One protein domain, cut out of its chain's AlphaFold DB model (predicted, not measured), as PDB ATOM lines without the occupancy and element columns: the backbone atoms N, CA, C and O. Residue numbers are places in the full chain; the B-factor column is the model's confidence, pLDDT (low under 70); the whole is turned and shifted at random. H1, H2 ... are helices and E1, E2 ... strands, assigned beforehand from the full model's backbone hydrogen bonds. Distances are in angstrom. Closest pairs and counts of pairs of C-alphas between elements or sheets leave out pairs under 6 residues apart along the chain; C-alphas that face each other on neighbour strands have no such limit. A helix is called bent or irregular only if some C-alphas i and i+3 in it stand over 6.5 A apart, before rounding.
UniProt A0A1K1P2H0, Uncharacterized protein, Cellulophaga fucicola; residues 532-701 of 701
ATOM      1  N   VAL A 532     188.587 208.712 172.864       57.56
ATOM      2  CA  VAL A 532     187.572 208.217 171.910       57.56
ATOM      3  C   VAL A 532     187.224 206.757 172.205       57.56
ATOM      4  O   VAL A 532     186.067 206.349 172.104       57.56
ATOM      5  N   TRP A 533     188.217 205.983 172.648       61.78
ATOM      6  CA  TRP A 533     188.064 204.575 173.009       61.78
ATOM      7  C   TRP A 533     187.054 204.354 174.132       61.78
ATOM      8  O   TRP A 533     186.272 203.414 174.061       61.78
ATOM      9  N   ARG A 534     187.007 205.274 175.099       61.28
ATOM     10  CA  ARG A 534     186.168 205.203 176.307       61.28
ATOM     11  C   ARG A 534     184.774 205.806 176.157       61.28
ATOM     12  O   ARG A 534     184.131 206.112 177.159       61.28
ATOM     13  N   LYS A 535     184.315 206.051 174.932       70.56
ATOM     14  CA  LYS A 535     182.966 206.563 174.675       70.56
ATOM     15  C   LYS A 535     182.078 205.465 174.112       70.56
ATOM     16  O   LYS A 535     182.539 204.661 173.303       70.56
ATOM     17  N   ASP A 536     180.812 205.494 174.519       74.94
ATOM     18  CA  ASP A 536     179.752 204.676 173.939       74.94
ATOM     19  C   ASP A 536     179.590 204.998 172.443       74.94
ATOM     20  O   ASP A 536     179.446 206.161 172.048       74.94
ATOM     21  N   LYS A 537     179.659 203.950 171.619       81.50
ATOM     22  CA  LYS A 537     179.601 204.009 170.153       81.50
ATOM     23  C   LYS A 537     178.224 203.613 169.618       81.50
ATOM     24  O   LYS A 537     178.038 203.593 168.406       81.50
ATOM     25  N   GLU A 538     177.221 203.382 170.465       78.88
ATOM     26  CA  GLU A 538     175.841 203.153 170.011       78.88
ATOM     27  C   GLU A 538     175.323 204.248 169.039       78.88
ATOM     28  O   GLU A 538     174.732 203.904 168.007       78.88
ATOM     29  N   PRO A 539     175.605 205.559 169.244       78.25
ATOM     30  CA  PRO A 539     175.226 206.603 168.284       78.25
ATOM     31  C   PRO A 539     175.912 206.473 166.916       78.25
ATOM     32  O   PRO A 539     175.335 206.874 165.902       78.25
ATOM     33  N   PHE A 540     177.122 205.905 166.877       82.81
ATOM     34  CA  PHE A 540     177.830 205.632 165.630       82.81
ATOM     35  C   PHE A 540     177.051 204.601 164.811       82.81
ATOM     36  O   PHE A 540     176.701 204.893 163.674       82.81
ATOM     37  N   PHE A 541     176.651 203.472 165.400       81.56
ATOM     38  CA  PHE A 541     175.880 202.433 164.699       81.56
ATOM     39  C   PHE A 541     174.515 202.923 164.191       81.56
ATOM     40  O   PHE A 541     174.087 202.554 163.098       81.56
ATOM     41  N   LYS A 542     173.873 203.851 164.917       74.62
ATOM     42  CA  LYS A 542     172.608 204.505 164.511       74.62
ATOM     43  C   LYS A 542     172.727 205.419 163.295       74.62
ATOM     44  O   LYS A 542     171.721 205.725 162.645       74.62
ATOM     45  N   THR A 543     173.920 205.947 163.040       71.38
ATOM     46  CA  THR A 543     174.145 207.015 162.054       71.38
ATOM     47  C   THR A 543     175.085 206.610 160.934       71.38
ATOM     48  O   THR A 543     175.094 207.285 159.900       71.38
ATOM     49  N   LEU A 544     175.795 205.489 161.097       70.75
ATOM     50  CA  LEU A 544     176.783 204.972 160.163       70.75
ATOM     51  C   LEU A 544     176.233 204.868 158.739       70.75
ATOM     52  O   LEU A 544     176.998 205.049 157.807       70.75
ATOM     53  N   PHE A 545     174.917 204.672 158.569       63.53
ATOM     54  CA  PHE A 545     174.304 204.421 157.261       63.53
ATOM     55  C   PHE A 545     172.981 205.160 156.980       63.53
ATOM     56  O   PHE A 545     172.207 204.733 156.125       63.53
ATOM     57  N   LYS A 546     172.696 206.307 157.620       55.84
ATOM     58  CA  LYS A 546     171.454 207.069 157.323       55.84
ATOM     59  C   LYS A 546     171.417 207.772 155.949       55.84
ATOM     60  O   LYS A 546     170.444 208.456 155.645       55.84
ATOM     61  N   GLY A 547     172.424 207.608 155.096       52.72
ATOM     62  CA  GLY A 547     172.525 208.300 153.809       52.72
ATOM     63  C   GLY A 547     172.119 207.448 152.606       52.72
ATOM     64  O   GLY A 547     172.984 207.009 151.865       52.72
ATOM     65  N   THR A 548     170.822 207.239 152.371       50.31
ATOM     66  CA  THR A 548     170.315 206.801 151.044       50.31
ATOM     67  C   THR A 548     169.730 207.957 150.230       50.31
ATOM     68  O   THR A 548     169.224 207.744 149.132       50.31
ATOM     69  N   GLN A 549     169.795 209.188 150.742       51.88
ATOM     70  CA  GLN A 549     169.189 210.358 150.111       51.88
ATOM     71  C   GLN A 549     170.276 211.340 149.665       51.88
ATOM     72  O   GLN A 549     170.971 211.924 150.492       51.88
ATOM     73  N   ASP A 550     170.422 211.446 148.343       53.56
ATOM     74  CA  ASP A 550     171.215 212.420 147.585       53.56
ATOM     75  C   ASP A 550     172.620 212.708 148.104       53.56
ATOM     76  O   ASP A 550     172.921 213.717 148.748       53.56
ATOM     77  N   ILE A 551     173.527 211.813 147.733       56.12
ATOM     78  CA  ILE A 551     174.931 211.963 148.048       56.12
ATOM     79  C   ILE A 551     175.688 212.426 146.800       56.12
ATOM     80  O   ILE A 551     176.010 211.642 145.912       56.12
ATOM     81  N   SER A 552     175.972 213.731 146.737       61.88
ATOM     82  CA  SER A 552     176.850 214.316 145.714       61.88
ATOM     83  C   SER A 552     178.232 213.645 145.757       61.88
ATOM     84  O   SER A 552     178.911 213.653 146.790       61.88
ATOM     85  N   LEU A 553     178.668 213.110 144.610       64.75
ATOM     86  CA  LEU A 553     179.994 212.503 144.413       64.75
ATOM     87  C   LEU A 553     181.151 213.484 144.683       64.75
ATOM     88  O   LEU A 553     182.292 213.064 144.880       64.75
ATOM     89  N   ASP A 554     180.880 214.788 144.769       68.75
ATOM     90  CA  ASP A 554     181.891 215.793 145.111       68.75
ATOM     91  C   ASP A 554     182.348 215.662 146.567       68.75
ATOM     92  O   ASP A 554     183.504 215.936 146.885       68.75
ATOM     93  N   LYS A 555     181.466 215.174 147.450       71.62
ATOM     94  CA  LYS A 555     181.734 215.016 148.886       71.62
ATOM     95  C   LYS A 555     182.104 213.595 149.294       71.62
ATOM     96  O   LYS A 555     182.445 213.394 150.452       71.62
ATOM     97  N   TRP A 556     182.054 212.617 148.390       77.19
ATOM     98  CA  TRP A 556     182.255 211.206 148.731       77.19
ATOM     99  C   TRP A 556     183.158 210.513 147.718       77.19
ATOM    100  O   TRP A 556     183.108 210.800 146.523       77.19
ATOM    101  N   ARG A 557     184.043 209.638 148.194       81.69
ATOM    102  CA  ARG A 557     184.930 208.827 147.350       81.69
ATOM    103  C   ARG A 557     184.641 207.355 147.575       81.69
ATOM    104  O   ARG A 557     184.487 206.955 148.725       81.69
ATOM    105  N   ALA A 558     184.617 206.577 146.500       82.06
ATOM    106  CA  ALA A 558     184.657 205.129 146.614       82.06
ATOM    107  C   ALA A 558     185.975 204.717 147.288       82.06
ATOM    108  O   ALA A 558     187.026 205.308 147.014       82.06
ATOM    109  N   VAL A 559     185.900 203.754 148.201       83.62
ATOM    110  CA  VAL A 559     187.060 203.163 148.870       83.62
ATOM    111  C   VAL A 559     186.917 201.655 148.780       83.62
ATOM    112  O   VAL A 559     185.862 201.114 149.097       83.62
ATOM    113  N   THR A 560     187.980 201.003 148.338       83.88
ATOM    114  CA  THR A 560     188.122 199.551 148.348       83.88
ATOM    115  C   THR A 560     188.908 199.143 149.584       83.88
ATOM    116  O   THR A 560     189.828 199.863 149.977       83.88
ATOM    117  N   PHE A 561     188.546 198.007 150.167       84.50
ATOM    118  CA  PHE A 561     189.251 197.410 151.293       84.50
ATOM    119  C   PHE A 561     189.660 195.981 150.947       84.50
ATOM    120  O   PHE A 561     188.993 195.325 150.142       84.50
ATOM    121  N   GLU A 562     190.726 195.510 151.580       88.06
ATOM    122  CA  GLU A 562     191.102 194.093 151.590       88.06
ATOM    123  C   GLU A 562     190.533 193.395 152.832       88.06
ATOM    124  O   GLU A 562     190.334 194.021 153.880       88.06
ATOM    125  N   THR A 563     190.244 192.093 152.732       87.50
ATOM    126  CA  THR A 563     189.749 191.313 153.878       87.50
ATOM    127  C   THR A 563     190.714 191.425 155.056       87.50
ATOM    128  O   THR A 563     191.923 191.265 154.914       87.50
ATOM    129  N   GLY A 564     190.173 191.716 156.237       83.38
ATOM    130  CA  GLY A 564     190.931 191.960 157.458       83.38
ATOM    131  C   GLY A 564     191.174 193.440 157.765       83.38
ATOM    132  O   GLY A 564     191.399 193.778 158.931       83.38
ATOM    133  N   GLU A 565     191.067 194.341 156.780       87.06
ATOM    134  CA  GLU A 565     191.301 195.772 156.992       87.06
ATOM    135  C   GLU A 565     190.276 196.402 157.938       87.06
ATOM    136  O   GLU A 565     189.107 196.028 157.985       87.06
ATOM    137  N   ASN A 566     190.714 197.406 158.699       85.75
ATOM    138  CA  ASN A 566     189.833 198.160 159.577       85.75
ATOM    139  C   ASN A 566     189.287 199.399 158.843       85.75
ATOM    140  O   ASN A 566     190.053 200.329 158.580       85.75
ATOM    141  N   PRO A 567     187.975 199.479 158.566       80.94
ATOM    142  CA  PRO A 567     187.387 200.617 157.852       80.94
ATOM    143  C   PRO A 567     187.397 201.938 158.645       80.94
ATOM    144  O   PRO A 567     187.314 203.031 158.063       80.94
ATOM    145  N   TYR A 568     187.507 201.856 159.974       81.44
ATOM    146  CA  TYR A 568     187.431 202.983 160.904       81.44
ATOM    147  C   TYR A 568     188.539 202.900 161.973       81.44
ATOM    148  O   TYR A 568     188.228 202.798 163.166       81.44
ATOM    149  N   PRO A 569     189.829 202.997 161.583       77.88
ATOM    150  CA  PRO A 569     190.959 202.865 162.509       77.88
ATOM    151  C   PRO A 569     190.939 203.929 163.610       77.88
ATOM    152  O   PRO A 569     191.319 203.659 164.742       77.88
ATOM    153  N   ASP A 570     190.368 205.099 163.322       75.12
ATOM    154  CA  ASP A 570     190.212 206.202 164.272       75.12
ATOM    155  C   ASP A 570     189.124 205.976 165.339       75.12
ATOM    156  O   ASP A 570     188.928 206.832 166.205       75.12
ATOM    157  N   LEU A 571     188.378 204.871 165.275       76.62
ATOM    158  CA  LEU A 571     187.309 204.553 166.227       76.62
ATOM    159  C   LEU A 571     187.394 203.144 166.810       76.62
ATOM    160  O   LEU A 571     186.984 202.946 167.953       76.62
ATOM    161  N   PHE A 572     187.859 202.186 166.014       82.19
ATOM    162  CA  PHE A 572     187.873 200.767 166.339       82.19
ATOM    163  C   PHE A 572     189.287 200.222 166.199       82.19
ATOM    164  O   PHE A 572     190.071 200.714 165.390       82.19
ATOM    165  N   LYS A 573     189.627 199.200 166.982       81.31
ATOM    166  CA  LYS A 573     190.878 198.454 166.837       81.31
ATOM    167  C   LYS A 573     190.755 197.527 165.628       81.31
ATOM    168  O   LYS A 573     189.681 197.000 165.350       81.31
ATOM    169  N   GLY A 574     191.854 197.313 164.910       79.81
ATOM    170  CA  GLY A 574     191.901 196.233 163.928       79.81
ATOM    171  C   GLY A 574     191.814 194.871 164.619       79.81
ATOM    172  O   GLY A 574     192.226 194.721 165.773       79.81
ATOM    173  N   ILE A 575     191.296 193.874 163.911       70.81
ATOM    174  CA  ILE A 575     191.234 192.489 164.403       70.81
ATOM    175  C   ILE A 575     192.617 191.835 164.551       70.81
ATOM    176  O   ILE A 575     192.790 190.969 165.399       70.81
ATOM    177  N   SER A 576     193.626 192.314 163.813       58.72
ATOM    178  CA  SER A 576     195.028 191.878 163.912       58.72
ATOM    179  C   SER A 576     195.741 192.359 165.182       58.72
ATOM    180  O   SER A 576     196.909 192.036 165.406       58.72
ATOM    181  N   ASN A 577     195.058 193.128 166.037       51.91
ATOM    182  CA  ASN A 577     195.606 193.580 167.307       51.91
ATOM    183  C   ASN A 577     195.550 192.423 168.328       51.91
ATOM    184  O   ASN A 577     194.541 192.202 168.996       51.91
ATOM    185  N   SER A 578     196.645 191.665 168.415       43.28
ATOM    186  CA  SER A 578     196.821 190.372 169.109       43.28
ATOM    187  C   SER A 578     196.734 190.398 170.646       43.28
ATOM    188  O   SER A 578     197.128 189.443 171.314       43.28
ATOM    189  N   THR A 579     196.229 191.487 171.227       47.25
ATOM    190  CA  THR A 579     196.183 191.738 172.679       47.25
ATOM    191  C   THR A 579     194.833 191.413 173.323       47.25
ATOM    192  O   THR A 579     194.662 191.580 174.529       47.25
ATOM    193  N   LEU A 580     193.851 190.951 172.546       56.00
ATOM    194  CA  LEU A 580     192.482 190.751 173.014       56.00
ATOM    195  C   LEU A 580     192.202 189.273 173.323       56.00
ATOM    196  O   LEU A 580     191.920 188.490 172.425       56.00
ATOM    197  N   ASN A 581     192.225 188.910 174.613       57.16
ATOM    198  CA  ASN A 581     191.826 187.581 175.111       57.16
ATOM    199  C   ASN A 581     190.400 187.224 174.647       57.16
ATOM    200  O   ASN A 581     189.501 188.040 174.839       57.16
ATOM    201  N   GLY A 582     190.174 186.045 174.073       69.69
ATOM    202  CA  GLY A 582     188.858 185.594 173.608       69.69
ATOM    203  C   GLY A 582     188.932 184.215 172.951       69.69
ATOM    204  O   GLY A 582     190.016 183.640 172.862       69.69
ATOM    205  N   TYR A 583     187.790 183.693 172.519       77.88
ATOM    206  CA  TYR A 583     187.700 182.501 171.682       77.88
ATOM    207  C   TYR A 583     187.907 182.901 170.226       77.88
ATOM    208  O   TYR A 583     187.310 183.876 169.760       77.88
ATOM    209  N   GLU A 584     188.733 182.137 169.516       86.38
ATOM    210  CA  GLU A 584     188.895 182.288 168.076       86.38
ATOM    211  C   GLU A 584     187.609 181.839 167.383       86.38
ATOM    212  O   GLU A 584     187.211 180.678 167.456       86.38
ATOM    213  N   VAL A 585     186.951 182.780 166.714       86.56
ATOM    214  CA  VAL A 585     185.717 182.553 165.969       86.56
ATOM    215  C   VAL A 585     186.001 182.800 164.502       86.56
ATOM    216  O   VAL A 585     186.361 183.911 164.096       86.56
ATOM    217  N   LYS A 586     185.825 181.762 163.683       90.75
ATOM    218  CA  LYS A 586     185.921 181.902 162.232       90.75
ATOM    219  C   LYS A 586     184.640 182.537 161.699       90.75
ATOM    220  O   LYS A 586     183.545 182.006 161.890       90.75
ATOM    221  N   VAL A 587     184.795 183.651 160.995       92.19
ATOM    222  CA  VAL A 587     183.722 184.353 160.296       92.19
ATOM    223  C   VAL A 587     183.892 184.132 158.802       92.19
ATOM    224  O   VAL A 587     184.889 184.556 158.222       92.19
ATOM    225  N   THR A 588     182.926 183.475 158.168       92.81
ATOM    226  CA  THR A 588     182.955 183.196 156.727       92.81
ATOM    227  C   THR A 588     181.865 184.003 156.030       92.81
ATOM    228  O   THR A 588     180.686 183.840 156.345       92.81
ATOM    229  N   ASN A 589     182.242 184.850 155.069       92.38
ATOM    230  CA  ASN A 589     181.304 185.578 154.222       92.38
ATOM    231  C   ASN A 589     181.107 184.840 152.889       92.38
ATOM    232  O   ASN A 589     181.931 184.925 151.989       92.38
ATOM    233  N   LYS A 590     179.993 184.119 152.763       89.00
ATOM    234  CA  LYS A 590     179.512 183.479 151.526       89.00
ATOM    235  C   LYS A 590     178.307 184.202 150.918       89.00
ATOM    236  O   LYS A 590     177.561 183.606 150.142       89.00
ATOM    237  N   SER A 591     178.060 185.450 151.314       86.56
ATOM    238  CA  SER A 591     177.105 186.306 150.605       86.56
ATOM    239  C   SER A 591     177.727 186.858 149.320       86.56
ATOM    240  O   SER A 591     178.929 186.722 149.112       86.56
ATOM    241  N   ASP A 592     176.898 187.451 148.467       85.50
ATOM    242  CA  ASP A 592     177.283 188.163 147.243       85.50
ATOM    243  C   ASP A 592     177.673 189.633 147.497       85.50
ATOM    244  O   ASP A 592     177.925 190.389 146.557       85.50
ATOM    245  N   GLU A 593     177.704 190.049 148.763       87.00
ATOM    246  CA  GLU A 593     177.976 191.412 149.199       87.00
ATOM    247  C   GLU A 593     179.175 191.433 150.168       87.00
ATOM    248  O   GLU A 593     179.467 190.470 150.886       87.00
ATOM    249  N   ASP A 594     179.880 192.559 150.209       89.56
ATOM    250  CA  ASP A 594     180.966 192.765 151.160       89.56
ATOM    251  C   ASP A 594     180.406 193.141 152.541       89.56
ATOM    252  O   ASP A 594     179.276 193.618 152.666       89.56
ATOM    253  N   LEU A 595     181.192 192.946 153.599       88.94
ATOM    254  CA  LEU A 595     180.743 193.116 154.983       88.94
ATOM    255  C   LEU A 595     181.738 193.942 155.801       88.94
ATOM    256  O   LEU A 595     182.937 193.682 155.790       88.94
ATOM    257  N   PHE A 596     181.225 194.869 156.612       90.56
ATOM    258  CA  PHE A 596     181.917 195.320 157.817       90.56
ATOM    259  C   PHE A 596     181.345 194.635 159.047       90.56
ATOM    260  O   PHE A 596     180.143 194.717 159.320       90.56
ATOM    261  N   LEU A 597     182.235 194.018 159.811       91.62
ATOM    262  CA  LEU A 597     181.939 193.457 161.114       91.62
ATOM    263  C   LEU A 597     182.528 194.356 162.194       91.62
ATOM    264  O   LEU A 597     183.725 194.650 162.182       91.62
ATOM    265  N   PHE A 598     181.684 194.763 163.137       91.06
ATOM    266  CA  PHE A 598     182.108 195.456 164.346       91.06
ATOM    267  C   PHE A 598     181.844 194.583 165.559       91.06
ATOM    268  O   PHE A 598     180.758 194.020 165.688       91.06
ATOM    269  N   THR A 599     182.801 194.562 166.476       89.44
ATOM    270  CA  THR A 599     182.641 193.990 167.813       89.44
ATOM    271  C   THR A 599     182.768 195.128 168.805       89.44
ATOM    272  O   THR A 599     183.706 195.914 168.703       89.44
ATOM    273  N   THR A 600     181.851 195.251 169.760       87.25
ATOM    274  CA  THR A 600     181.975 196.248 170.830       87.25
ATOM    275  C   THR A 600     181.840 195.640 172.199       87.25
ATOM    276  O   THR A 600     180.913 194.872 172.440       87.25
ATOM    277  N   ASN A 601     182.702 196.080 173.108       82.75
ATOM    278  CA  ASN A 601     182.609 195.772 174.523       82.75
ATOM    279  C   ASN A 601     183.185 196.944 175.303       82.75
ATOM    280  O   ASN A 601     184.396 197.062 175.514       82.75
ATOM    281  N   PHE A 602     182.277 197.829 175.705       68.12
ATOM    282  CA  PHE A 602     182.617 199.054 176.411       68.12
ATOM    283  C   PHE A 602     183.333 198.769 177.737       68.12
ATOM    284  O   PHE A 602     184.303 199.447 178.067       68.12
ATOM    285  N   GLY A 603     182.879 197.751 178.477       66.31
ATOM    286  CA  GLY A 603     183.436 197.400 179.785       66.31
ATOM    287  C   GLY A 603     184.883 196.912 179.718       66.31
ATOM    288  O   GLY A 603     185.640 197.129 180.661       66.31
ATOM    289  N   LEU A 604     185.276 196.298 178.599       69.00
ATOM    290  CA  LEU A 604     186.602 195.710 178.401       69.00
ATOM    291  C   LEU A 604     187.478 196.481 177.389       69.00
ATOM    292  O   LEU A 604     188.557 196.009 177.032       69.00
ATOM    293  N   GLU A 605     187.035 197.651 176.913       74.56
ATOM    294  CA  GLU A 605     187.718 198.467 175.891       74.56
ATOM    295  C   GLU A 605     188.105 197.661 174.616       74.56
ATOM    296  O   GLU A 605     189.201 197.830 174.055       74.56
ATOM    297  N   ARG A 606     187.213 196.771 174.141       77.06
ATOM    298  CA  ARG A 606     187.474 195.812 173.035       77.06
ATOM    299  C   ARG A 606     186.810 196.171 171.706       77.06
ATOM    300  O   ARG A 606     186.536 195.295 170.896       77.06
ATOM    301  N   ASP A 607     186.537 197.445 171.469       84.88
ATOM    302  CA  ASP A 607     185.839 197.846 170.250       84.88
ATOM    303  C   ASP A 607     186.722 197.607 169.014       84.88
ATOM    304  O   ASP A 607     187.741 198.279 168.832       84.88
ATOM    305  N   GLN A 608     186.334 196.649 168.174       87.50
ATOM    306  CA  GLN A 608     187.044 196.203 166.979       87.50
ATOM    307  C   GLN A 608     186.204 196.377 165.716       87.50
ATOM    308  O   GLN A 608     184.973 196.379 165.764       87.50
ATOM    309  N   ALA A 609     186.882 196.501 164.578       89.81
ATOM    310  CA  ALA A 609     186.252 196.486 163.269       89.81
ATOM    311  C   ALA A 609     187.130 195.775 162.241       89.81
ATOM    312  O   ALA A 609     188.361 195.874 162.271       89.81
ATOM    313  N   THR A 610     186.477 195.094 161.307       91.75
ATOM    314  CA  THR A 610     187.123 194.467 160.158       91.75
ATOM    315  C   THR A 610     186.209 194.466 158.942       91.75
ATOM    316  O   THR A 610     184.982 194.482 159.065       91.75
ATOM    317  N   TYR A 611     186.818 194.470 157.766       91.56
ATOM    318  CA  TYR A 611     186.182 194.251 156.483       91.56
ATOM    319  C   TYR A 611     186.354 192.799 156.041       91.56
ATOM    320  O   TYR A 611     187.424 192.218 156.213       91.56
ATOM    321  N   ILE A 612     185.310 192.219 155.459       91.38
ATOM    322  CA  ILE A 612     185.313 190.854 154.941       91.38
ATOM    323  C   ILE A 612     184.693 190.885 153.550       91.38
ATOM    324  O   ILE A 612     183.495 191.149 153.401       91.38
ATOM    325  N   LYS A 613     185.513 190.616 152.536       92.38
ATOM    326  CA  LYS A 613     185.063 190.563 151.147       92.38
ATOM    327  C   LYS A 613     184.104 189.390 150.924       92.38
ATOM    328  O   LYS A 613     184.153 188.389 151.645       92.38
ATOM    329  N   SER A 614     183.233 189.518 149.925       89.81
ATOM    330  CA  SER A 614     182.456 188.391 149.397       89.81
ATOM    331  C   SER A 614     183.360 187.182 149.122       89.81
ATOM    332  O   SER A 614     184.453 187.319 148.574       89.81
ATOM    333  N   ASP A 615     182.867 185.996 149.472       88.81
ATOM    334  CA  ASP A 615     183.538 184.694 149.363       88.81
ATOM    335  C   ASP A 615     184.774 184.444 150.242       88.81
ATOM    336  O   ASP A 615     185.367 183.361 150.152       88.81
ATOM    337  N   ASP A 616     185.100 185.361 151.150       93.31
ATOM    338  CA  ASP A 616     186.288 185.300 152.001       93.31
ATOM    339  C   ASP A 616     185.972 184.950 153.470       93.31
ATOM    340  O   ASP A 616     184.814 184.803 153.881       93.31
ATOM    341  N   SER A 617     187.009 184.781 154.292       89.50
ATOM    342  CA  SER A 617     186.865 184.511 155.722       89.50
ATOM    343  C   SER A 617     187.923 185.205 156.562       89.50
ATOM    344  O   SER A 617     189.032 185.472 156.109       89.50
ATOM    345  N   VAL A 618     187.588 185.447 157.824       90.69
ATOM    346  CA  VAL A 618     188.503 186.033 158.796       90.69
ATOM    347  C   VAL A 618     188.322 185.384 160.164       90.69
ATOM    348  O   VAL A 618     187.253 184.860 160.471       90.69
ATOM    349  N   VAL A 619     189.362 185.408 160.994       88.44
ATOM    350  CA  VAL A 619     189.287 184.952 162.388       88.44
ATOM    351  C   VAL A 619     189.232 186.172 163.300       88.44
ATOM    352  O   VAL A 619     190.055 187.080 163.180       88.44
ATOM    353  N   ILE A 620     188.252 186.196 164.203       87.75
ATOM    354  CA  ILE A 620     188.102 187.232 165.233       87.75
ATOM    355  C   ILE A 620     188.184 186.605 166.626       87.75
ATOM    356  O   ILE A 620     187.945 185.413 166.778       87.75
ATOM    357  N   ASN A 621     188.466 187.413 167.648       86.56
ATOM    358  CA  ASN A 621     188.471 186.964 169.042       86.56
ATOM    359  C   ASN A 621     187.251 187.507 169.788       86.56
ATOM    360  O   ASN A 621     187.193 188.705 170.073       86.56
ATOM    361  N   LEU A 622     186.313 186.627 170.151       84.38
ATOM    362  CA  LEU A 622     185.127 186.993 170.932       84.38
ATOM    363  C   LEU A 622     185.309 186.678 172.415       84.38
ATOM    364  O   LEU A 622     185.820 185.625 172.790       84.38
ATOM    365  N   HIS A 623     184.889 187.597 173.273       83.62
ATOM    366  CA  HIS A 623     184.766 187.362 174.704       83.62
ATOM    367  C   HIS A 623     183.361 186.811 175.016       83.62
ATOM    368  O   HIS A 623     182.389 187.382 174.517       83.62
ATOM    369  N   PRO A 624     183.232 185.748 175.835       70.81
ATOM    370  CA  PRO A 624     181.929 185.154 176.157       70.81
ATOM    371  C   PRO A 624     181.019 186.132 176.913       70.81
ATOM    372  O   PRO A 624     179.815 186.137 176.706       70.81
ATOM    373  N   ASP A 625     181.603 187.038 177.707       71.25
ATOM    374  CA  ASP A 625     180.850 188.059 178.437       71.25
ATOM    375  C   ASP A 625     180.948 189.441 177.768       71.25
ATOM    376  O   ASP A 625     181.965 190.138 177.893       71.25
ATOM    377  N   GLY A 626     179.865 189.876 177.118       73.62
ATOM    378  CA  GLY A 626     179.611 191.295 176.833       73.62
ATOM    379  C   GLY A 626     180.056 191.826 175.470       73.62
ATOM    380  O   GLY A 626     179.851 193.014 175.203       73.62
ATOM    381  N   ASP A 627     180.627 190.991 174.598       88.19
ATOM    382  CA  ASP A 627     180.888 191.392 173.213       88.19
ATOM    383  C   ASP A 627     179.557 191.488 172.448       88.19
ATOM    384  O   ASP A 627     178.728 190.583 172.472       88.19
ATOM    385  N   THR A 628     179.324 192.615 171.774       90.31
ATOM    386  CA  THR A 628     178.172 192.812 170.881       90.31
ATOM    387  C   THR A 628     178.650 192.935 169.444       90.31
ATOM    388  O   THR A 628     179.512 193.766 169.158       90.31
ATOM    389  N   LEU A 629     178.073 192.142 168.544       92.19
ATOM    390  CA  LEU A 629     178.408 192.147 167.123       92.19
ATOM    391  C   LEU A 629     177.417 192.968 166.308       92.19
ATOM    392  O   LEU A 629     176.207 192.887 166.524       92.19
ATOM    393  N   TYR A 630     177.933 193.700 165.325       90.19
ATOM    394  CA  TYR A 630     177.144 194.447 164.349       90.19
ATOM    395  C   TYR A 630     177.612 194.123 162.936       90.19
ATOM    396  O   TYR A 630     178.803 194.219 162.631       90.19
ATOM    397  N   PHE A 631     176.659 193.786 162.069       89.50
ATOM    398  CA  PHE A 631     176.916 193.387 160.689       89.50
ATOM    399  C   PHE A 631     176.377 194.439 159.730       89.50
ATOM    400  O   PHE A 631     175.190 194.773 159.754       89.50
ATOM    401  N   TYR A 632     177.249 194.925 158.852       86.25
ATOM    402  CA  TYR A 632     176.890 195.875 157.808       86.25
ATOM    403  C   TYR A 632     177.351 195.372 156.451       86.25
ATOM    404  O   TYR A 632     178.515 195.500 156.090       86.25
ATOM    405  N   ILE A 633     176.406 194.787 155.732       86.12
ATOM    406  CA  ILE A 633     176.579 194.128 154.447       86.12
ATOM    407  C   ILE A 633     176.134 195.063 153.309       86.12
ATOM    408  O   ILE A 633     175.077 195.694 153.409       86.12
ATOM    409  N   GLY A 634     176.909 195.158 152.231       84.50
ATOM    410  CA  GLY A 634     176.543 195.916 151.036       84.50
ATOM    411  C   GLY A 634     177.622 195.910 149.955       84.50
ATOM    412  O   GLY A 634     178.644 195.243 150.069       84.50
ATOM    413  N   THR A 635     177.398 196.682 148.894       81.25
ATOM    414  CA  THR A 635     178.344 196.837 147.779       81.25
ATOM    415  C   THR A 635     178.681 198.301 147.524       81.25
ATOM    416  O   THR A 635     177.888 199.207 147.815       81.25
ATOM    417  N   ASP A 636     179.888 198.522 147.000       76.94
ATOM    418  CA  ASP A 636     180.499 199.824 146.725       76.94
ATOM    419  C   ASP A 636     180.460 200.782 147.928       76.94
ATOM    420  O   ASP A 636     179.541 201.595 148.085       76.94
ATOM    421  N   PHE A 637     181.484 200.727 148.780       83.75
ATOM    422  CA  PHE A 637     181.582 201.632 149.922       83.75
ATOM    423  C   PHE A 637     182.098 203.025 149.532       83.75
ATOM    424  O   PHE A 637     183.144 203.180 148.897       83.75
ATOM    425  N   TYR A 638     181.398 204.062 149.990       79.44
ATOM    426  CA  TYR A 638     181.754 205.465 149.803       79.44
ATOM    427  C   TYR A 638     182.086 206.122 151.141       79.44
ATOM    428  O   TYR A 638     181.277 206.107 152.062       79.44
ATOM    429  N   LYS A 639     183.247 206.778 151.230       82.44
ATOM    430  CA  LYS A 639     183.718 207.535 152.404       82.44
ATOM    431  C   LYS A 639     183.668 209.041 152.149       82.44
ATOM    432  O   LYS A 639     183.957 209.493 151.039       82.44
ATOM    433  N   TYR A 640     183.345 209.828 153.174       77.31
ATOM    434  CA  TYR A 640     183.293 211.290 153.067       77.31
ATOM    435  C   TYR A 640     184.683 211.889 152.755       77.31
ATOM    436  O   TYR A 640     185.691 211.512 153.356       77.31
ATOM    437  N   LYS A 641     184.740 212.838 151.815       67.00
ATOM    438  CA  LYS A 641     185.926 213.609 151.410       67.00
ATOM    439  C   LYS A 641     186.066 214.825 152.336       67.00
ATOM    440  O   LYS A 641     185.485 215.877 152.089       67.00
ATOM    441  N   GLY A 642     186.831 214.688 153.417       67.62
ATOM    442  CA  GLY A 642     187.150 215.795 154.323       67.62
ATOM    443  C   GLY A 642     187.673 215.328 155.678       67.62
ATOM    444  O   GLY A 642     187.627 214.137 155.987       67.62
ATOM    445  N   SER A 643     188.167 216.262 156.495       57.44
ATOM    446  CA  SER A 643     188.469 215.967 157.895       57.44
ATOM    447  C   SER A 643     187.165 215.782 158.670       57.44
ATOM    448  O   SER A 643     186.221 216.563 158.537       57.44
ATOM    449  N   TYR A 644     187.102 214.731 159.480       64.12
ATOM    450  CA  TYR A 644     186.008 214.505 160.414       64.12
ATOM    451  C   TYR A 644     186.513 214.687 161.838       64.12
ATOM    452  O   TYR A 644     187.664 214.392 162.153       64.12
ATOM    453  N   ASN A 645     185.633 215.174 162.709       65.62
ATOM    454  CA  ASN A 645     185.899 215.134 164.134       65.62
ATOM    455  C   ASN A 645     185.684 213.691 164.610       65.62
ATOM    456  O   ASN A 645     184.557 213.196 164.573       65.62
ATOM    457  N   SER A 646     186.752 213.008 165.028       64.88
ATOM    458  CA  SER A 646     186.677 211.628 165.521       64.88
ATOM    459  C   SER A 646     185.788 211.496 166.760       64.88
ATOM    460  O   SER A 646     185.204 210.431 166.953       64.88
ATOM    461  N   ASP A 647     185.581 212.585 167.508       64.75
ATOM    462  CA  ASP A 647     184.696 212.653 168.676       64.75
ATOM    463  C   ASP A 647     183.199 212.798 168.346       64.75
ATOM    464  O   ASP A 647     182.370 212.686 169.250       64.75
ATOM    465  N   ASP A 648     182.835 213.058 167.086       71.50
ATOM    466  CA  ASP A 648     181.441 213.240 166.666       71.50
ATOM    467  C   ASP A 648     180.898 211.949 166.033       71.50
ATOM    468  O   ASP A 648     181.125 211.655 164.854       71.50
ATOM    469  N   PHE A 649     180.206 211.141 166.838       74.94
ATOM    470  CA  PHE A 649     179.590 209.878 166.409       74.94
ATOM    471  C   PHE A 649     178.268 210.057 165.662       74.94
ATOM    472  O   PHE A 649     177.667 209.063 165.285       74.94
ATOM    473  N   THR A 650     177.791 211.291 165.471       71.38
ATOM    474  CA  THR A 650     176.451 211.546 164.916       71.38
ATOM    475  C   THR A 650     176.447 211.856 163.421       71.38
ATOM    476  O   THR A 650     175.383 211.962 162.810       71.38
ATOM    477  N   LYS A 651     177.630 212.004 162.815       70.56
ATOM    478  CA  LYS A 651     177.785 212.323 161.393       70.56
ATOM    479  C   LYS A 651     178.077 211.073 160.564       70.56
ATOM    480  O   LYS A 651     178.919 210.272 160.973       70.56
ATOM    481  N   PRO A 652     177.466 210.939 159.373       64.69
ATOM    482  CA  PRO A 652     177.726 209.812 158.490       64.69
ATOM    483  C   PRO A 652     179.181 209.857 158.011       64.69
ATOM    484  O   PRO A 652     179.645 210.867 157.478       64.69
ATOM    485  N   ARG A 653     179.910 208.760 158.239       73.56
ATOM    486  CA  ARG A 653     181.345 208.641 157.917       73.56
ATOM    487  C   ARG A 653     181.606 207.829 156.649       73.56
ATOM    488  O   ARG A 653     182.657 207.983 156.029       73.56
ATOM    489  N   GLY A 654     180.641 207.012 156.258       76.62
ATOM    490  CA  GLY A 654     180.685 206.114 155.117       76.62
ATOM    491  C   GLY A 654     179.277 205.667 154.744       76.62
ATOM    492  O   GLY A 654     178.372 205.843 155.549       76.62
ATOM    493  N   TYR A 655     179.066 205.108 153.558       74.38
ATOM    494  CA  TYR A 655     177.863 204.328 153.260       74.38
ATOM    495  C   TYR A 655     178.120 203.307 152.147       74.38
ATOM    496  O   TYR A 655     178.946 203.550 151.271       74.38
ATOM    497  N   PHE A 656     177.404 202.182 152.167       74.56
ATOM    498  CA  PHE A 656     177.312 201.287 151.011       74.56
ATOM    499  C   PHE A 656     176.260 201.815 150.040       74.56
ATOM    500  O   PHE A 656     175.147 202.160 150.451       74.56
ATOM    501  N   LYS A 657     176.607 201.888 148.755       70.50
ATOM    502  CA  LYS A 657     175.710 202.403 147.712       70.50
ATOM    503  C   LYS A 657     174.529 201.469 147.456       70.50
ATOM    504  O   LYS A 657     173.419 201.949 147.225       70.50
ATOM    505  N   SER A 658     174.760 200.164 147.526       65.25
ATOM    506  CA  SER A 658     173.741 199.125 147.346       65.25
ATOM    507  C   SER A 658     173.738 198.184 148.538       65.25
ATOM    508  O   SER A 658     174.787 197.841 149.071       65.25
ATOM    509  N   THR A 659     172.540 197.812 148.979       69.50
ATOM    510  CA  THR A 659     172.320 196.880 150.090       69.50
ATOM    511  C   THR A 659     171.078 196.053 149.790       69.50
ATOM    512  O   THR A 659     170.013 196.613 149.475       69.50
ATOM    513  N   SER A 660     171.198 194.729 149.872       71.50
ATOM    514  CA  SER A 660     170.057 193.825 149.722       71.50
ATOM    515  C   SER A 660     168.993 194.059 150.812       71.50
ATOM    516  O   SER A 660     169.223 194.705 151.841       71.50
ATOM    517  N   LYS A 661     167.770 193.556 150.590       71.00
ATOM    518  CA  LYS A 661     166.684 193.652 151.583       71.00
ATOM    519  C   LYS A 661     167.062 192.944 152.890       71.00
ATOM    520  O   LYS A 661     166.768 193.476 153.957       71.00
ATOM    521  N   THR A 662     167.724 191.794 152.780       68.81
ATOM    522  CA  THR A 662     168.261 191.012 153.898       68.81
ATOM    523  C   THR A 662     169.303 191.826 154.663       68.81
ATOM    524  O   THR A 662     169.178 191.998 155.869       68.81
ATOM    525  N   SER A 663     170.249 192.457 153.966       71.94
ATOM    526  CA  SER A 663     171.294 193.295 154.575       71.94
ATOM    527  C   SER A 663     170.736 194.477 155.372       71.94
ATOM    528  O   SER A 663     171.190 194.751 156.483       71.94
ATOM    529  N   LYS A 664     169.670 195.122 154.879       73.38
ATOM    530  CA  LYS A 664     168.984 196.213 155.600       73.38
ATOM    531  C   LYS A 664     168.338 195.777 156.916       73.38
ATOM    532  O   LYS A 664     168.157 196.619 157.796       73.38
ATOM    533  N   GLU A 665     167.975 194.502 157.060       75.94
ATOM    534  CA  GLU A 665     167.415 193.976 158.307       75.94
ATOM    535  C   GLU A 665     168.466 193.938 159.427       75.94
ATOM    536  O   GLU A 665     168.146 194.222 160.582       75.94
ATOM    537  N   TYR A 666     169.727 193.668 159.082       78.75
ATOM    538  CA  TYR A 666     170.833 193.560 160.036       78.75
ATOM    539  C   TYR A 666     171.392 194.914 160.495       78.75
ATOM    540  O   TYR A 666     171.935 195.008 161.590       78.75
ATOM    541  N   PHE A 667     171.186 195.990 159.729       73.75
ATOM    542  CA  PHE A 667     171.764 197.315 160.022       73.75
ATOM    543  C   PHE A 667     171.306 197.940 161.346       73.75
ATOM    544  O   PHE A 667     171.969 198.841 161.857       73.75
ATOM    545  N   ASN A 668     170.174 197.484 161.890       71.31
ATOM    546  CA  ASN A 668     169.619 197.960 163.159       71.31
ATOM    547  C   ASN A 668     169.619 196.872 164.247       71.31
ATOM    548  O   ASN A 668     168.862 196.980 165.217       71.31
ATOM    549  N   LYS A 669     170.423 195.815 164.073       85.69
ATOM    550  CA  LYS A 669     170.537 194.696 165.011       85.69
ATOM    551  C   LYS A 669     171.956 194.620 165.566       85.69
ATOM    552  O   LYS A 669     172.928 194.653 164.818       85.69
ATOM    553  N   GLY A 670     172.053 194.519 166.884       88.62
ATOM    554  CA  GLY A 670     173.248 194.088 167.595       88.62
ATOM    555  C   GLY A 670     173.036 192.682 168.147       88.62
ATOM    556  O   GLY A 670     171.941 192.361 168.604       88.62
ATOM    557  N   PHE A 671     174.072 191.855 168.122       91.88
ATOM    558  CA  PHE A 671     174.042 190.492 168.652       91.88
ATOM    559  C   PHE A 671     174.939 190.439 169.882       91.88
ATOM    560  O   PHE A 671     176.160 190.415 169.747       91.88
ATOM    561  N   LEU A 672     174.340 190.511 171.071       91.19
ATOM    562  CA  LEU A 672     175.065 190.391 172.333       91.19
ATOM    563  C   LEU A 672     175.398 188.918 172.557       91.19
ATOM    564  O   LEU A 672     174.476 188.114 172.661       91.19
ATOM    565  N   ILE A 673     176.681 188.583 172.617       90.81
ATOM    566  CA  ILE A 673     177.143 187.227 172.917       90.81
ATOM    567  C   ILE A 673     176.879 186.929 174.395       90.81
ATOM    568  O   ILE A 673     177.199 187.752 175.258       90.81
ATOM    569  N   GLU A 674     176.258 185.780 174.655       85.88
ATOM    570  CA  GLU A 674     175.948 185.279 176.000       85.88
ATOM    571  C   GLU A 674     176.781 184.036 176.348       85.88
ATOM    572  O   GLU A 674     177.163 183.884 177.505       85.88
ATOM    573  N   ASP A 675     177.105 183.187 175.364       85.25
ATOM    574  CA  ASP A 675     177.989 182.029 175.547       85.25
ATOM    575  C   ASP A 675     178.707 181.635 174.241       85.25
ATOM    576  O   ASP A 675     178.226 181.905 173.132       85.25
ATOM    577  N   LEU A 676     179.870 180.991 174.372       85.50
ATOM    578  CA  LEU A 676     180.693 180.491 173.266       85.50
ATOM    579  C   LEU A 676     181.034 179.021 173.518       85.50
ATOM    580  O   LEU A 676     181.682 178.690 174.512       85.50
ATOM    581  N   GLY A 677     180.613 178.148 172.605       78.81
ATOM    582  CA  GLY A 677     180.823 176.712 172.716       78.81
ATOM    583  C   GLY A 677     182.233 176.247 172.337       78.81
ATOM    584  O   GLY A 677     183.224 176.970 172.450       78.81
ATOM    585  N   VAL A 678     182.336 174.986 171.923       73.50
ATOM    586  CA  VAL A 678     183.598 174.290 171.628       73.50
ATOM    587  C   VAL A 678     184.201 174.733 170.292       73.50
ATOM    588  O   VAL A 678     185.417 174.900 170.207       73.50
ATOM    589  N   GLU A 679     183.373 174.937 169.265       85.00
ATOM    590  CA  GLU A 679     183.800 175.366 167.924       85.00
ATOM    591  C   GLU A 679     182.918 176.515 167.397       85.00
ATOM    592  O   GLU A 679     182.164 176.341 166.434       85.00
ATOM    593  N   PRO A 680     182.997 177.711 168.011       88.12
ATOM    594  CA  PRO A 680     182.177 178.853 167.626       88.12
ATOM    595  C   PRO A 680     182.503 179.340 166.207       88.12
ATOM    596  O   PRO A 680     183.658 179.606 165.859       88.12
ATOM    597  N   GLN A 681     181.472 179.507 165.374       92.31
ATOM    598  CA  GLN A 681     181.604 180.013 164.003       92.31
ATOM    599  C   GLN A 681     180.458 180.955 163.629       92.31
ATOM    600  O   GLN A 681     179.326 180.825 164.098       92.31
ATOM    601  N   ILE A 682     180.744 181.881 162.716       93.88
ATOM    602  CA  ILE A 682     179.754 182.797 162.148       93.88
ATOM    603  C   ILE A 682     179.773 182.646 160.632       93.88
ATOM    604  O   ILE A 682     180.795 182.860 159.981       93.88
ATOM    605  N   ASN A 683     178.626 182.303 160.057       91.44
ATOM    606  CA  ASN A 683     178.470 182.112 158.621       91.44
ATOM    607  C   ASN A 683     177.483 183.142 158.073       91.44
ATOM    608  O   ASN A 683     176.309 183.142 158.447       91.44
ATOM    609  N   ILE A 684     177.951 184.009 157.179       89.00
ATOM    610  CA  ILE A 684     177.119 184.980 156.466       89.00
ATOM    611  C   ILE A 684     176.830 184.428 155.073       89.00
ATOM    612  O   ILE A 684     177.746 184.025 154.361       89.00
ATOM    613  N   ASN A 685     175.562 184.388 154.677       86.12
ATOM    614  CA  ASN A 685     175.133 183.940 153.354       86.12
ATOM    615  C   ASN A 685     173.976 184.811 152.832       86.12
ATOM    616  O   ASN A 685     173.523 185.735 153.505       86.12
ATOM    617  N   LEU A 686     173.472 184.493 151.636       75.69
ATOM    618  CA  LEU A 686     172.336 185.182 150.997       75.69
ATOM    619  C   LEU A 686     171.059 185.245 151.864       75.69
ATOM    620  O   LEU A 686     170.202 186.106 151.651       75.69
ATOM    621  N   PHE A 687     170.913 184.337 152.831       75.19
ATOM    622  CA  PHE A 687     169.765 184.254 153.737       75.19
ATOM    623  C   PHE A 687     169.995 184.969 155.074       75.19
ATOM    624  O   PHE A 687     169.042 185.118 155.837       75.19
ATOM    625  N   GLY A 688     171.215 185.444 155.343       81.19
ATOM    626  CA  GLY A 688     171.551 186.224 156.528       81.19
ATOM    627  C   GLY A 688     172.750 185.691 157.312       81.19
ATOM    628  O   GLY A 688     173.623 185.007 156.778       81.19
ATOM    629  N   VAL A 689     172.801 186.045 158.596       87.94
ATOM    630  CA  VAL A 689     173.871 185.668 159.531       87.94
ATOM    631  C   VAL A 689     173.435 184.457 160.351       87.94
ATOM    632  O   VAL A 689     172.409 184.496 161.027       87.94
ATOM    633  N   THR A 690     174.227 183.387 160.297       90.81
ATOM    634  CA  THR A 690     174.043 182.160 161.079       90.81
ATOM    635  C   THR A 690     175.160 182.032 162.106       90.81
ATOM    636  O   THR A 690     176.338 182.089 161.753       90.81
ATOM    637  N   PHE A 691     174.784 181.816 163.360       91.88
ATOM    638  CA  PHE A 691     175.696 181.550 164.468       91.88
ATOM    639  C   PHE A 691     175.727 180.045 164.741       91.88
ATOM    640  O   PHE A 691     174.674 179.422 164.880       91.88
ATOM    641  N   VAL A 692     176.922 179.460 164.777       92.31
ATOM    642  CA  VAL A 692     177.153 178.045 165.090       92.31
ATOM    643  C   VAL A 692     177.907 177.992 166.404       92.31
ATOM    644  O   VAL A 692     178.966 178.598 166.507       92.31
ATOM    645  N   ASP A 693     177.357 177.280 167.386       87.19
ATOM    646  CA  ASP A 693     177.971 177.103 168.709       87.19
ATOM    647  C   ASP A 693     178.251 178.433 169.447       87.19
ATOM    648  O   ASP A 693     179.257 178.609 170.131       87.19
ATOM    649  N   ILE A 694     177.353 179.405 169.255       90.31
ATOM    650  CA  ILE A 694     177.378 180.732 169.878       90.31
ATOM    651  C   ILE A 694     175.958 181.043 170.361       90.31
ATOM    652  O   ILE A 694     175.030 181.105 169.547       90.31
ATOM    653  N   GLU A 695     175.789 181.259 171.665       89.56
ATOM    654  CA  GLU A 695     174.538 181.745 172.252       89.56
ATOM    655  C   GLU A 695     174.535 183.275 172.246       89.56
ATOM    656  O   GLU A 695     175.534 183.921 172.581       89.56
ATOM    657  N   TYR A 696     173.425 183.876 171.815       92.31
ATOM    658  CA  TYR A 696     173.331 185.323 171.676       92.31
ATOM    659  C   TYR A 696     171.917 185.852 171.910       92.31
ATOM    660  O   TYR A 696     170.911 185.189 171.649       92.31
ATOM    661  N   LYS A 697     171.859 187.133 172.275       91.25
ATOM    662  CA  LYS A 697     170.633 187.917 172.390       91.25
ATOM    663  C   LYS A 697     170.608 189.058 171.383       91.25
ATOM    664  O   LYS A 697     171.498 189.907 171.344       91.25
ATOM    665  N   GLU A 698     169.546 189.112 170.584       90.12
ATOM    666  CA  GLU A 698     169.334 190.213 169.643       90.12
ATOM    667  C   GLU A 698     168.922 191.494 170.394       90.12
ATOM    668  O   GLU A 698     167.963 191.516 171.172       90.12
ATOM    669  N   LYS A 699     169.643 192.587 170.138       82.69
ATOM    670  CA  LYS A 699     169.343 193.940 170.606       82.69
ATOM    671  C   LYS A 699     168.986 194.805 169.403       82.69
ATOM    672  O   LYS A 699     169.763 194.932 168.461       82.69
ATOM    673  N   LYS A 700     167.825 195.455 169.452       78.44
ATOM    674  CA  LYS A 700     167.466 196.483 168.471       78.44
ATOM    675  C   LYS A 700     168.199 197.781 168.808       78.44
ATOM    676  O   LYS A 700     168.176 198.202 169.965       78.44
ATOM    677  N   ILE A 701     168.847 198.376 167.810       64.44
ATOM    678  CA  ILE A 701     169.651 199.599 167.943       64.44
ATOM    679  C   ILE A 701     168.748 200.828 167.922       64.44
ATOM    680  O   ILE A 701     167.994 201.013 166.938       64.44
TER     681      ILE A 701
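Overview. This is residues 532 to 701 of the 701 residues of an uncharacterized protein of Cellulophaga fucicola (UniProt A0A1K1P2H0). A small, flattened, nearly closed barrel is made by one strongly twisted sheet: E4, E3 and residues 628 to 634 of E6 form one wall, E5, E2 and residues 681 to 684 of E8 form the other, and the sharply bent hairpin of E8 and E9 joins the two walls along one side. H2 packs on E6 and E9 at that side, and E4 and E5 are not paired across the other; beyond the bend of E6, its second part forms a small three-stranded wing with E1 and E7. The 170 printed residues hold two named helices and nine named strands, in the order H1, E1 to E7, H2, E8, E9, and the class is mostly strand. The sheet is branched and mixed, with E2 and E8 its one parallel pair. The whole is compact, with a radius of gyration of the C-alphas of 15.2 A and spans of 49 by 35 by 28 A.

Along the chain. H1, residues 538 to 543, begins at C-alpha 538 (175.841, 203.153, 170.011). E1 is residues 556 to 558, E2 583 to 589, 18.8 A, E3 594 to 600, 20.0 A, E4 608 to 612 and E5 617 to 622. E6, residues 628 to 640, measures 26.2 A and bends by 104 degrees at residue 635, C-alpha (178.344, 196.837, 147.779). E7 is residues 654 to 658 and H2 661 to 666. E8, residues 669 to 685, bends by 152 degrees at residue 675, and E9, residues 688 to 700, by 136 degrees at residue 693; E9 ends at C-alpha 700 (167.466, 196.483, 168.471).

Arrangement. H1 is on the sheet, with 10 pairs of C-alphas within 10 A. E1 and E3 lie on one side of E6, E7 and E8 on the other; N 557 and O 639 are 2.8 A apart, N 638 and O 655 2.8 A, and N 629 and O 671 2.8 A. E3 is antiparallel to E6, with N 596 and O 632 at 2.8 A, and forms a hairpin with E4, with N 597 and O 610 at 2.9 A. E5 and E8 lie on opposite sides of E2, with N 585 and O 620 at 2.8 A and N 682 and O 586 at 2.9 A. The closest C-alphas of E4 and E5, Ile 612 and Val 618, are 6.9 A apart. The sheet curls round H2; the closest C-alphas of H2 and E6, Ser 663 and Ile 633, are 5.4 A apart. E8 and E9 form a hairpin, with N 683 and O 690 at 2.9 A. In H1 every O i to N i+4 pair is within hydrogen-bond range, in H2 1 of 2.

Size, cuts and confidence. The C-alphas farthest apart, those of Asp 554 and Val 678, are 49.3 A apart. The printed part has no cut and ends at the chain's last residue, 701. The links H1 to E1, E1 to E2 and E6 to E7 are long. The mean pLDDT of the printed part is 78.7; 35 residues are under 70, among them 545 to 554, 576 to 582 and 641 to 647.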